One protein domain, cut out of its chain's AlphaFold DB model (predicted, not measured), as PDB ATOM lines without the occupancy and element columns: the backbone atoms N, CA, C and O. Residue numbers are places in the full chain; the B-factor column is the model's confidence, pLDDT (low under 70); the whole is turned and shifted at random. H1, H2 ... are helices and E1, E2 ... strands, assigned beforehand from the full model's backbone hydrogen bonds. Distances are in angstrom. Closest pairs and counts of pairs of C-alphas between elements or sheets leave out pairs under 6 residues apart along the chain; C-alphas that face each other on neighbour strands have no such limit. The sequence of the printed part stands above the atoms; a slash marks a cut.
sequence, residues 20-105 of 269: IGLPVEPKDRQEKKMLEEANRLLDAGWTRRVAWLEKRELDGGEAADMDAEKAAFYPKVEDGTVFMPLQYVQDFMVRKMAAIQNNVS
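AT A GLANCE: This is residues 20 to 105 of the 269 residues of an uncharacterized protein of Burkholderia ubonensis (UniProt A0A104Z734). A small antiparallel sheet, ordered E1, E3, E2, packs on residues 31 to 42 of the long helix H1; H3 also packs on H1, H2 folds back toward it, and residues 97 to 105 stick out. The 86 printed residues, with E1, H1, H2, E2, E3, H3 along the chain, are mostly helix and loose, radius of gyration of the C-alphas 16.7 A, spanning 56 by 33 by 15 A.

IN THESE COORDINATES: Find E3 at residues 81 to 85, E2 at 76 to 78 and E1 at 20 to 23. H1, residues 29 to 58, runs 44.0 A from C-alpha 29 at (40.539, -3.454, -50.591). H2 is residues 66 to 73; H3, residues 86 to 101, ends at C-alpha 101 (44.102, 13.024, -40.610).

HOW THE PARTS SIT: Within hydrogen-bond range are N 22 and O 82 of E1 and E3, 2.9 A, and N 83 and O 76 of the hairpin E2 and E3, 2.8 A. H3 touches residues 30 to 42 of H1, closest at C-alphas 88 and 38, 4.8 A. H1 and H2, a helical hairpin, only just touch with 3 pairs of C-alphas within 8 A, closest 46 and 73, 7.2 A. Every O i to N i+4 pair is within range in H1 and H2, and 9 of 12 in H3.

THE WHOLE: The printed part has no cut and no long link; residues 85 to 105 are under pLDDT 70.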
ATOM      1  N   ILE A  20      30.099  -6.091 -35.126       83.44
ATOM      2  CA  ILE A  20      30.122  -5.296 -36.344       83.44
ATOM      3  C   ILE A  20      29.931  -6.238 -37.524       83.44
ATOM      4  O   ILE A  20      30.731  -7.151 -37.736       83.44
ATOM      5  N   GLY A  21      28.857  -6.018 -38.279       86.69
ATOM      6  CA  GLY A  21      28.589  -6.749 -39.511       86.69
ATOM      7  C   GLY A  21      29.514  -6.272 -40.627       86.69
ATOM      8  O   GLY A  21      29.536  -5.088 -40.958       86.69
ATOM      9  N   LEU A  22      30.273  -7.192 -41.209       84.94
ATOM     10  CA  LEU A  22      31.146  -6.943 -42.353       84.94
ATOM     11  C   LEU A  22      30.842  -7.967 -43.451       84.94
ATOM     12  O   LEU A  22      30.579  -9.123 -43.129       84.94
ATOM     13  N   PRO A  23      30.893  -7.613 -44.745       87.25
ATOM     14  CA  PRO A  23      30.766  -8.607 -45.806       87.25
ATOM     15  C   PRO A  23      31.862  -9.672 -45.679       87.25
ATOM     16  O   PRO A  23      33.023  -9.325 -45.487       87.25
ATOM     17  N   VAL A  24      31.529 -10.955 -45.830       86.25
ATOM     18  CA  VAL A  24      32.527 -12.049 -45.808       86.25
ATOM     19  C   VAL A  24      33.560 -11.877 -46.929       86.25
ATOM     20  O   VAL A  24      34.740 -12.169 -46.749       86.25
ATOM     21  N   GLU A  25      33.127 -11.330 -48.066       87.12
ATOM     22  CA  GLU A  25      33.983 -10.971 -49.197       87.12
ATOM     23  C   GLU A  25      33.837  -9.478 -49.529       87.12
ATOM     24  O   GLU A  25      33.072  -9.101 -50.427       87.12
ATOM     25  N   PRO A  26      34.549  -8.585 -48.817       84.50
ATOM     26  CA  PRO A  26      34.477  -7.162 -49.097       84.50
ATOM     27  C   PRO A  26      35.037  -6.855 -50.483       84.50
ATOM     28  O   PRO A  26      36.135  -7.288 -50.847       84.50
ATOM     29  N   LYS A  27      34.305  -6.039 -51.244       82.44
ATOM     30  CA  LYS A  27      34.793  -5.493 -52.519       82.44
ATOM     31  C   LYS A  27      35.838  -4.395 -52.298       82.44
ATOM     32  O   LYS A  27      36.691  -4.182 -53.157       82.44
ATOM     33  N   ASP A  28      35.790  -3.717 -51.150       82.25
ATOM     34  CA  ASP A  28      36.773  -2.711 -50.765       82.25
ATOM     35  C   ASP A  28      38.086  -3.359 -50.294       82.25
ATOM     36  O   ASP A  28      38.133  -4.198 -49.392       82.25
ATOM     37  N   ARG A  29      39.201  -2.923 -50.891       79.25
ATOM     38  CA  ARG A  29      40.539  -3.454 -50.591       79.25
ATOM     39  C   ARG A  29      40.949  -3.198 -49.140       79.25
ATOM     40  O   ARG A  29      41.757  -3.955 -48.599       79.25
ATOM     41  N   GLN A  30      40.474  -2.113 -48.532       73.19
ATOM     42  CA  GLN A  30      40.809  -1.797 -47.147       73.19
ATOM     43  C   GLN A  30      39.996  -2.665 -46.178       73.19
ATOM     44  O   GLN A  30      40.596  -3.251 -45.287       73.19
ATOM     45  N   GLU A  31      38.693  -2.850 -46.387       77.31
ATOM     46  CA  GLU A  31      37.878  -3.809 -45.616       77.31
ATOM     47  C   GLU A  31      38.391  -5.245 -45.719       77.31
ATOM     48  O   GLU A  31      38.434  -5.958 -44.719       77.31
ATOM     49  N   LYS A  32      38.885  -5.659 -46.890       82.81
ATOM     50  CA  LYS A  32      39.528  -6.969 -47.024       82.81
ATOM     51  C   LYS A  32      40.732  -7.120 -46.082       82.81
ATOM     52  O   LYS A  32      40.823  -8.095 -45.344       82.81
ATOM     53  N   LYS A  33      41.620  -6.119 -46.042       79.44
ATOM     54  CA  LYS A  33      42.769  -6.102 -45.115       79.44
ATOM     55  C   LYS A  33      42.352  -6.012 -43.644       79.44
ATOM     56  O   LYS A  33      43.060  -6.530 -42.786       79.44
ATOM     57  N   MET A  34      41.239  -5.337 -43.357       79.31
ATOM     58  CA  MET A  34      40.660  -5.259 -42.015       79.31
ATOM     59  C   MET A  34      40.295  -6.643 -41.497       79.31
ATOM     60  O   MET A  34      40.722  -7.014 -40.409       79.31
ATOM     61  N   LEU A  35      39.538  -7.402 -42.293       82.75
ATOM     62  CA  LEU A  35      39.119  -8.754 -41.937       82.75
ATOM     63  C   LEU A  35      40.308  -9.705 -41.801       82.75
ATOM     64  O   LEU A  35      40.355 -10.479 -40.851       82.75
ATOM     65  N   GLU A  36      41.293  -9.615 -42.698       82.88
ATOM     66  CA  GLU A  36      42.523 -10.414 -42.616       82.88
ATOM     67  C   GLU A  36      43.266 -10.191 -41.283       82.88
ATOM     68  O   GLU A  36      43.646 -11.152 -40.612       82.88
ATOM     69  N   GLU A  37      43.438  -8.936 -40.857       72.00
ATOM     70  CA  GLU A  37      44.111  -8.613 -39.591       72.00
ATOM     71  C   GLU A  37      43.258  -8.973 -38.365       72.00
ATOM     72  O   GLU A  37      43.787  -9.498 -37.383       72.00
ATOM     73  N   ALA A  38      41.943  -8.742 -38.423       70.94
ATOM     74  CA  ALA A  38      41.017  -9.104 -37.354       70.94
ATOM     75  C   ALA A  38      41.021 -10.616 -37.094       70.94
ATOM     76  O   ALA A  38      41.149 -11.041 -35.946       70.94
ATOM     77  N   ASN A  39      40.984 -11.424 -38.157       79.25
ATOM     78  CA  ASN A  39      41.089 -12.880 -38.069       79.25
ATOM     79  C   ASN A  39      42.427 -13.311 -37.450       79.25
ATOM     80  O   ASN A  39      42.449 -14.153 -36.555       79.25
ATOM     81  N   ARG A  40      43.540 -12.666 -37.825       72.25
ATOM     82  CA  ARG A  40      44.855 -12.938 -37.225       72.25
ATOM     83  C   ARG A  40      44.885 -12.655 -35.718       72.25
ATOM     84  O   ARG A  40      45.499 -13.402 -34.953       72.25
ATOM     85  N   LEU A  41      44.261 -11.560 -35.281       61.94
ATOM     86  CA  LEU A  41      44.168 -11.197 -33.863       61.94
ATOM     87  C   LEU A  41      43.244 -12.142 -33.086       61.94
ATOM     88  O   LEU A  41      43.571 -12.504 -31.952       61.94
ATOM     89  N   LEU A  42      42.136 -12.558 -33.701       67.44
ATOM     90  CA  LEU A  42      41.234 -13.581 -33.180       67.44
ATOM     91  C   LEU A  42      41.952 -14.910 -32.974       67.44
ATOM     92  O   LEU A  42      41.920 -15.428 -31.866       67.44
ATOM     93  N   ASP A  43      42.677 -15.412 -33.972       71.56
ATOM     94  CA  ASP A  43      43.426 -16.671 -33.874       71.56
ATOM     95  C   ASP A  43      44.485 -16.631 -32.764       71.56
ATOM     96  O   ASP A  43      44.656 -17.583 -31.989       71.56
ATOM     97  N   ALA A  44      45.168 -15.491 -32.620       63.31
ATOM     98  CA  ALA A  44      46.097 -15.275 -31.517       63.31
ATOM     99  C   ALA A  44      45.370 -15.233 -30.158       63.31
ATOM    100  O   ALA A  44      45.903 -15.713 -29.155       63.31
ATOM    101  N   GLY A  45      44.171 -14.647 -30.106       62.03
ATOM    102  CA  GLY A  45      43.298 -14.648 -28.932       62.03
ATOM    103  C   GLY A  45      42.821 -16.048 -28.557       62.03
ATOM    104  O   GLY A  45      42.907 -16.419 -27.388       62.03
ATOM    105  N   TRP A  46      42.410 -16.837 -29.545       74.12
ATOM    106  CA  TRP A  46      41.959 -18.210 -29.368       74.12
ATOM    107  C   TRP A  46      43.079 -19.096 -28.832       74.12
ATOM    108  O   TRP A  46      42.889 -19.790 -27.841       74.12
ATOM    109  N   THR A  47      44.290 -18.981 -29.386       65.56
ATOM    110  CA  THR A  47      45.473 -19.690 -28.867       65.56
ATOM    111  C   THR A  47      45.688 -19.427 -27.370       65.56
ATOM    112  O   THR A  47      45.973 -20.346 -26.605       65.56
ATOM    113  N   ARG A  48      45.511 -18.174 -26.922       65.12
ATOM    114  CA  ARG A  48      45.608 -17.828 -25.493       65.12
ATOM    115  C   ARG A  48      44.454 -18.407 -24.674       65.12
ATOM    116  O   ARG A  48      44.682 -18.841 -23.548       65.12
ATOM    117  N   ARG A  49      43.235 -18.410 -25.223       62.78
ATOM    118  CA  ARG A  49      42.039 -18.980 -24.585       62.78
ATOM    119  C   ARG A  49      42.184 -20.488 -24.383       62.78
ATOM    120  O   ARG A  49      41.935 -20.951 -23.278       62.78
ATOM    121  N   VAL A  50      42.658 -21.217 -25.392       72.56
ATOM    122  CA  VAL A  50      42.938 -22.659 -25.316       72.56
ATOM    123  C   VAL A  50      43.968 -22.953 -24.232       72.56
ATOM    124  O   VAL A  50      43.668 -23.705 -23.313       72.56
ATOM    125  N   ALA A  51      45.122 -22.276 -24.252       66.62
ATOM    126  CA  ALA A  51      46.163 -22.486 -23.243       66.62
ATOM    127  C   ALA A  51      45.662 -22.229 -21.808       66.62
ATOM    128  O   ALA A  51      46.105 -22.872 -20.857       66.62
ATOM    129  N   TRP A  52      44.734 -21.283 -21.636       76.25
ATOM    130  CA  TRP A  52      44.083 -21.032 -20.351       76.25
ATOM    131  C   TRP A  52      43.101 -22.145 -19.962       76.25
ATOM    132  O   TRP A  52      43.128 -22.579 -18.812       76.25
ATOM    133  N   LEU A  53      42.262 -22.617 -20.892       71.88
ATOM    134  CA  LEU A  53      41.300 -23.701 -20.651       71.88
ATOM    135  C   LEU A  53      42.014 -25.017 -20.306       71.88
ATOM    136  O   LEU A  53      41.670 -25.650 -19.313       71.88
ATOM    137  N   GLU A  54      43.055 -25.372 -21.061       80.25
ATOM    138  CA  GLU A  54      43.894 -26.550 -20.805       80.25
ATOM    139  C   GLU A  54      44.580 -26.459 -19.439       80.25
ATOM    140  O   GLU A  54      44.574 -27.408 -18.657       80.25
ATOM    141  N   LYS A  55      45.132 -25.288 -19.097       76.19
ATOM    142  CA  LYS A  55      45.735 -25.073 -17.780       76.19
ATOM    143  C   LYS A  55      44.707 -25.194 -16.652       76.19
ATOM    144  O   LYS A  55      45.018 -25.759 -15.610       76.19
ATOM    145  N   ARG A  56      43.491 -24.681 -16.849       79.31
ATOM    146  CA  ARG A  56      42.403 -24.776 -15.867       79.31
ATOM    147  C   ARG A  56      42.028 -26.230 -15.583       79.31
ATOM    148  O   ARG A  56      41.782 -26.568 -14.431       79.31
ATOM    149  N   GLU A  57      41.987 -27.066 -16.615       85.06
ATOM    150  CA  GLU A  57      41.746 -28.507 -16.482       85.06
ATOM    151  C   GLU A  57      42.887 -29.198 -15.719       85.06
ATOM    152  O   GLU A  57      42.638 -29.929 -14.761       85.06
ATOM    153  N   LEU A  58      44.144 -28.885 -16.058       82.12
ATOM    154  CA  LEU A  58      45.323 -29.394 -15.340       82.12
ATOM    155  C   LEU A  58      45.347 -28.985 -13.857       82.12
ATOM    156  O   LEU A  58      45.792 -29.760 -13.012       82.12
ATOM    157  N   ASP A  59      44.835 -27.795 -13.537       83.81
ATOM    158  CA  ASP A  59      44.726 -27.266 -12.173       83.81
ATOM    159  C   ASP A  59      43.495 -27.824 -11.408       83.81
ATOM    160  O   ASP A  59      43.145 -27.328 -10.334       83.81
ATOM    161  N   GLY A  60      42.842 -28.872 -11.931       76.00
ATOM    162  CA  GLY A  60      41.737 -29.589 -11.282       76.00
ATOM    163  C   GLY A  60      40.343 -29.021 -11.569       76.00
ATOM    164  O   GLY A  60      39.389 -29.362 -10.867       76.00
ATOM    165  N   GLY A  61      40.216 -28.138 -12.560       78.00
ATOM    166  CA  GLY A  61      38.932 -27.672 -13.078       78.00
ATOM    167  C   GLY A  61      38.283 -28.674 -14.037       78.00
ATOM    168  O   GLY A  61      38.930 -29.585 -14.545       78.00
ATOM    169  N   GLU A  62      36.992 -28.488 -14.313       83.25
ATOM    170  CA  GLU A  62      36.284 -29.296 -15.311       83.25
ATOM    171  C   GLU A  62      36.850 -29.062 -16.717       83.25
ATOM    172  O   GLU A  62      37.104 -27.911 -17.119       83.25
ATOM    173  N   ALA A  63      37.003 -30.167 -17.455       84.69
ATOM    174  CA  ALA A  63      37.384 -30.171 -18.858       84.69
ATOM    175  C   ALA A  63      36.399 -29.320 -19.667       84.69
ATOM    176  O   ALA A  63      35.181 -29.431 -19.514       84.69
ATOM    177  N   ALA A  64      36.935 -28.436 -20.501       81.88
ATOM    178  CA  ALA A  64      36.115 -27.589 -21.351       81.88
ATOM    179  C   ALA A  64      35.784 -28.310 -22.661       81.88
ATOM    180  O   ALA A  64      36.651 -28.937 -23.270       81.88
ATOM    181  N   ASP A  65      34.545 -28.167 -23.128       89.50
ATOM    182  CA  ASP A  65      34.184 -28.527 -24.496       89.50
ATOM    183  C   ASP A  65      34.821 -27.508 -25.453       89.50
ATOM    184  O   ASP A  65      34.337 -26.385 -25.622       89.50
ATOM    185  N   MET A  66      35.955 -27.889 -26.042       85.94
ATOM    186  CA  MET A  66      36.740 -27.008 -26.906       85.94
ATOM    187  C   MET A  66      35.996 -26.626 -28.187       85.94
ATOM    188  O   MET A  66      36.231 -25.535 -28.708       85.94
ATOM    189  N   ASP A  67      35.092 -27.475 -28.679       86.75
ATOM    190  CA  ASP A  67      34.303 -27.181 -29.875       86.75
ATOM    191  C   ASP A  67      33.223 -26.142 -29.559       86.75
ATOM    192  O   ASP A  67      33.072 -25.162 -30.298       86.75
ATOM    193  N   ALA A  68      32.540 -26.282 -28.418       84.50
ATOM    194  CA  ALA A  68      31.583 -25.285 -27.941       84.50
ATOM    195  C   ALA A  68      32.260 -23.940 -27.613       84.50
ATOM    196  O   ALA A  68      31.763 -22.882 -28.007       84.50
ATOM    197  N   GLU A  69      33.420 -23.961 -26.949       79.94
ATOM    198  CA  GLU A  69      34.204 -22.754 -26.645       79.94
ATOM    199  C   GLU A  69      34.676 -22.057 -27.926       79.94
ATOM    200  O   GLU A  69      34.601 -20.833 -28.026       79.94
ATOM    201  N   LYS A  70      35.112 -22.817 -28.939       81.38
ATOM    202  CA  LYS A  70      35.534 -22.256 -30.227       81.38
ATOM    203  C   LYS A  70      34.363 -21.623 -30.969       81.38
ATOM    204  O   LYS A  70      34.501 -20.515 -31.485       81.38
ATOM    205  N   ALA A  71      33.212 -22.293 -30.996       81.50
ATOM    206  CA  ALA A  71      31.998 -21.770 -31.616       81.50
ATOM    207  C   ALA A  71      31.496 -20.485 -30.932       81.50
ATOM    208  O   ALA A  71      30.974 -19.601 -31.605       81.50
ATOM    209  N   ALA A  72      31.676 -20.360 -29.614       74.19
ATOM    210  CA  ALA A  72      31.350 -19.145 -28.869       74.19
ATOM    211  C   ALA A  72      32.396 -18.026 -29.041       74.19
ATOM    212  O   ALA A  72      32.056 -16.848 -28.941       74.19
ATOM    213  N   PHE A  73      33.662 -18.384 -29.270       67.44
ATOM    214  CA  PHE A  73      34.771 -17.436 -29.368       67.44
ATOM    215  C   PHE A  73      34.881 -16.767 -30.744       67.44
ATOM    216  O   PHE A  73      35.230 -15.587 -30.829       67.44
ATOM    217  N   TYR A  74      34.628 -17.512 -31.821       77.81
ATOM    218  CA  TYR A  74      34.772 -16.997 -33.180       77.81
ATOM    219  C   TYR A  74      33.524 -16.229 -33.660       77.81
ATOM    220  O   TYR A  74      32.402 -16.543 -33.261       77.81
ATOM    221  N   PRO A  75      33.704 -15.228 -34.545       80.00
ATOM    222  CA  PRO A  75      32.616 -14.489 -35.181       80.00
ATOM    223  C   PRO A  75      31.583 -15.397 -35.841       80.00
ATOM    224  O   PRO A  75      31.932 -16.362 -36.523       80.00
ATOM    225  N   LYS A  76      30.306 -15.030 -35.715       85.06
ATOM    226  CA  LYS A  76      29.226 -15.697 -36.448       85.06
ATOM    227  C   LYS A  76      29.202 -15.228 -37.897       85.06
ATOM    228  O   LYS A  76      29.445 -14.053 -38.171       85.06
ATOM    229  N   VAL A  77      28.884 -16.138 -38.809       85.88
ATOM    230  CA  VAL A  77      28.669 -15.828 -40.224       85.88
ATOM    231  C   VAL A  77      27.224 -16.150 -40.567       85.88
ATOM    232  O   VAL A  77      26.817 -17.304 -40.465       85.88
ATOM    233  N   GLU A  78      26.459 -15.142 -40.973       88.25
ATOM    234  CA  GLU A  78      25.054 -15.279 -41.366       88.25
ATOM    235  C   GLU A  78      24.816 -14.448 -42.633       88.25
ATOM    236  O   GLU A  78      25.287 -13.315 -42.738       88.25
ATOM    237  N   ASP A  79      24.152 -15.037 -43.631       85.94
ATOM    238  CA  ASP A  79      23.763 -14.378 -44.889       85.94
ATOM    239  C   ASP A  79      24.889 -13.592 -45.594       85.94
ATOM    240  O   ASP A  79      24.706 -12.479 -46.086       85.94
ATOM    241  N   GLY A  80      26.097 -14.168 -45.640       86.12
ATOM    242  CA  GLY A  80      27.260 -13.540 -46.281       86.12
ATOM    243  C   GLY A  80      27.870 -12.377 -45.489       86.12
ATOM    244  O   GLY A  80      28.735 -11.670 -46.013       86.12
ATOM    245  N   THR A  81      27.463 -12.207 -44.229       87.25
ATOM    246  CA  THR A  81      27.979 -11.211 -43.286       87.25
ATOM    247  C   THR A  81      28.703 -11.907 -42.138       87.25
ATOM    248  O   THR A  81      28.178 -12.841 -41.538       87.25
ATOM    249  N   VAL A  82      29.913 -11.455 -41.815       88.38
ATOM    250  CA  VAL A  82      30.640 -11.837 -40.604       88.38
ATOM    251  C   VAL A  82      30.372 -10.812 -39.504       88.38
ATOM    252  O   VAL A  82      30.577  -9.616 -39.689       88.38
ATOM    253  N   PHE A  83      29.916 -11.289 -38.350       87.56
ATOM    254  CA  PHE A  83      29.633 -10.491 -37.162       87.56
ATOM    255  C   PHE A  83      30.845 -10.505 -36.238       87.56
ATOM    256  O   PHE A  83      31.013 -11.390 -35.400       87.56
ATOM    257  N   MET A  84      31.715  -9.523 -36.438       79.00
ATOM    258  CA  MET A  84      33.024  -9.425 -35.809       79.00
ATOM    259  C   MET A  84      32.963  -8.544 -34.557       79.00
ATOM    260  O   MET A  84      32.499  -7.409 -34.659       79.00
ATOM    261  N   PRO A  85      33.466  -8.984 -33.390       68.56
ATOM    262  CA  PRO A  85      33.579  -8.099 -32.236       68.56
ATOM    263  C   PRO A  85      34.430  -6.866 -32.565       68.56
ATOM    264  O   PRO A  85      35.537  -6.993 -33.103       68.56
ATOM    265  N   LEU A  86      33.928  -5.679 -32.214       67.94
ATOM    266  CA  LEU A  86      34.534  -4.388 -32.538       67.94
ATOM    267  C   LEU A  86      36.015  -4.337 -32.150       67.94
ATOM    268  O   LEU A  86      36.823  -3.845 -32.932       67.94
ATOM    269  N   GLN A  87      36.401  -4.916 -31.009       59.31
ATOM    270  CA  GLN A  87      37.787  -4.943 -30.524       59.31
ATOM    271  C   GLN A  87      38.822  -5.454 -31.544       59.31
ATOM    272  O   GLN A  87      39.982  -5.051 -31.488       59.31
ATOM    273  N   TYR A  88      38.428  -6.326 -32.478       64.50
ATOM    274  CA  TYR A  88      39.342  -6.908 -33.467       64.50
ATOM    275  C   TYR A  88      39.460  -6.084 -34.751       64.50
ATOM    276  O   TYR A  88      40.416  -6.255 -35.504       64.50
ATOM    277  N   VAL A  89      38.512  -5.179 -35.003       67.25
ATOM    278  CA  VAL A  89      38.445  -4.362 -36.229       67.25
ATOM    279  C   VAL A  89      38.628  -2.875 -35.966       67.25
ATOM    280  O   VAL A  89      39.002  -2.131 -36.876       67.25
ATOM    281  N   GLN A  90      38.445  -2.442 -34.719       60.22
ATOM    282  CA  GLN A  90      38.507  -1.052 -34.290       60.22
ATOM    283  C   GLN A  90      39.812  -0.386 -34.723       60.22
ATOM    284  O   GLN A  90      39.774   0.633 -35.403       60.22
ATOM    285  N   ASP A  91      40.961  -1.008 -34.450       54.56
ATOM    286  CA  ASP A  91      42.284  -0.486 -34.819       54.56
ATOM    287  C   ASP A  91      42.483  -0.291 -36.330       54.56
ATOM    288  O   ASP A  91      43.328   0.505 -36.752       54.56
ATOM    289  N   PHE A  92      41.722  -0.993 -37.169       61.09
ATOM    290  CA  PHE A  92      41.804  -0.860 -38.618       61.09
ATOM    291  C   PHE A  92      40.786   0.137 -39.180       61.09
ATOM    292  O   PHE A  92      41.168   0.948 -40.029       61.09
ATOM    293  N   MET A  93      39.545   0.159 -38.673       62.16
ATOM    294  CA  MET A  93      38.574   1.239 -38.954       62.16
ATOM    295  C   MET A  93      39.236   2.606 -38.724       62.16
ATOM    296  O   MET A  93      39.122   3.550 -39.496       62.16
ATOM    297  N   VAL A  94      40.099   2.638 -37.724       52.47
ATOM    298  CA  VAL A  94      40.986   3.722 -37.320       52.47
ATOM    299  C   VAL A  94      42.111   4.066 -38.273       52.47
ATOM    300  O   VAL A  94      42.481   5.231 -38.412       52.47
ATOM    301  N   ARG A  95      42.683   3.078 -38.953       51.75
ATOM    302  CA  ARG A  95      43.706   3.325 -39.970       51.75
ATOM    303  C   ARG A  95      43.100   3.938 -41.231       51.75
ATOM    304  O   ARG A  95      43.770   4.781 -41.825       51.75
ATOM    305  N   LYS A  96      41.845   3.606 -41.591       53.25
ATOM    306  CA  LYS A  96      41.088   4.368 -42.610       53.25
ATOM    307  C   LYS A  96      40.993   5.847 -42.201       53.25
ATOM    308  O   LYS A  96      41.299   6.729 -42.999       53.25
ATOM    309  N   MET A  97      40.708   6.111 -40.924       49.53
ATOM    310  CA  MET A  97      40.630   7.462 -40.346       49.53
ATOM    311  C   MET A  97      41.982   8.213 -40.321       49.53
ATOM    312  O   MET A  97      42.034   9.418 -40.561       49.53
ATOM    313  N   ALA A  98      43.107   7.524 -40.106       43.06
ATOM    314  CA  ALA A  98      44.446   8.135 -40.114       43.06
ATOM    315  C   ALA A  98      44.880   8.666 -41.499       43.06
ATOM    316  O   ALA A  98      45.686   9.597 -41.579       43.06
ATOM    317  N   ALA A  99      44.347   8.106 -42.592       47.50
ATOM    318  CA  ALA A  99      44.587   8.607 -43.948       47.50
ATOM    319  C   ALA A  99      43.915   9.971 -44.196       47.50
ATOM    320  O   ALA A  99      44.471  10.791 -44.924       47.50
ATOM    321  N   ILE A 100      42.780  10.231 -43.537       45.59
ATOM    322  CA  ILE A 100      42.070  11.520 -43.548       45.59
ATOM    323  C   ILE A 100      42.858  12.559 -42.720       45.59
ATOM    324  O   ILE A 100      43.087  13.679 -43.169       45.59
ATOM    325  N   GLN A 101      43.394  12.152 -41.562       35.91
ATOM    326  CA  GLN A 101      44.102  13.024 -40.610       35.91
ATOM    327  C   GLN A 101      45.522  13.466 -40.998       35.91
ATOM    328  O   GLN A 101      46.020  14.443 -40.436       35.91
ATOM    329  N   ASN A 102      46.218  12.785 -41.919       36.91
ATOM    330  CA  ASN A 102      47.610  13.131 -42.268       36.91
ATOM    331  C   ASN A 102      47.782  14.557 -42.829       36.91
ATOM    332  O   ASN A 102      48.917  15.017 -42.962       36.91
ATOM    333  N   ASN A 103      46.682  15.263 -43.103       35.75
ATOM    334  CA  ASN A 103      46.683  16.604 -43.663       35.75
ATOM    335  C   ASN A 103      46.156  17.708 -42.724       35.75
ATOM    336  O   ASN A 103      46.233  18.868 -43.128       35.75
ATOM    337  N   VAL A 104      45.617  17.429 -41.519       36.69
ATOM    338  CA  VAL A 104      44.805  18.449 -40.805       36.69
ATOM    339  C   VAL A 104      44.857  18.395 -39.259       36.69
ATOM    340  O   VAL A 104      45.253  17.415 -38.635       36.69
ATOM    341  N   SER A 105      44.523  19.534 -38.638       37.19
ATOM    342  CA  SER A 105      44.537  19.834 -37.197       37.19
ATOM    343  C   SER A 105      43.358  19.215 -36.426       37.19
ATOM    344  O   SER A 105      42.230  19.204 -36.909       37.19
TER     345      SER A 105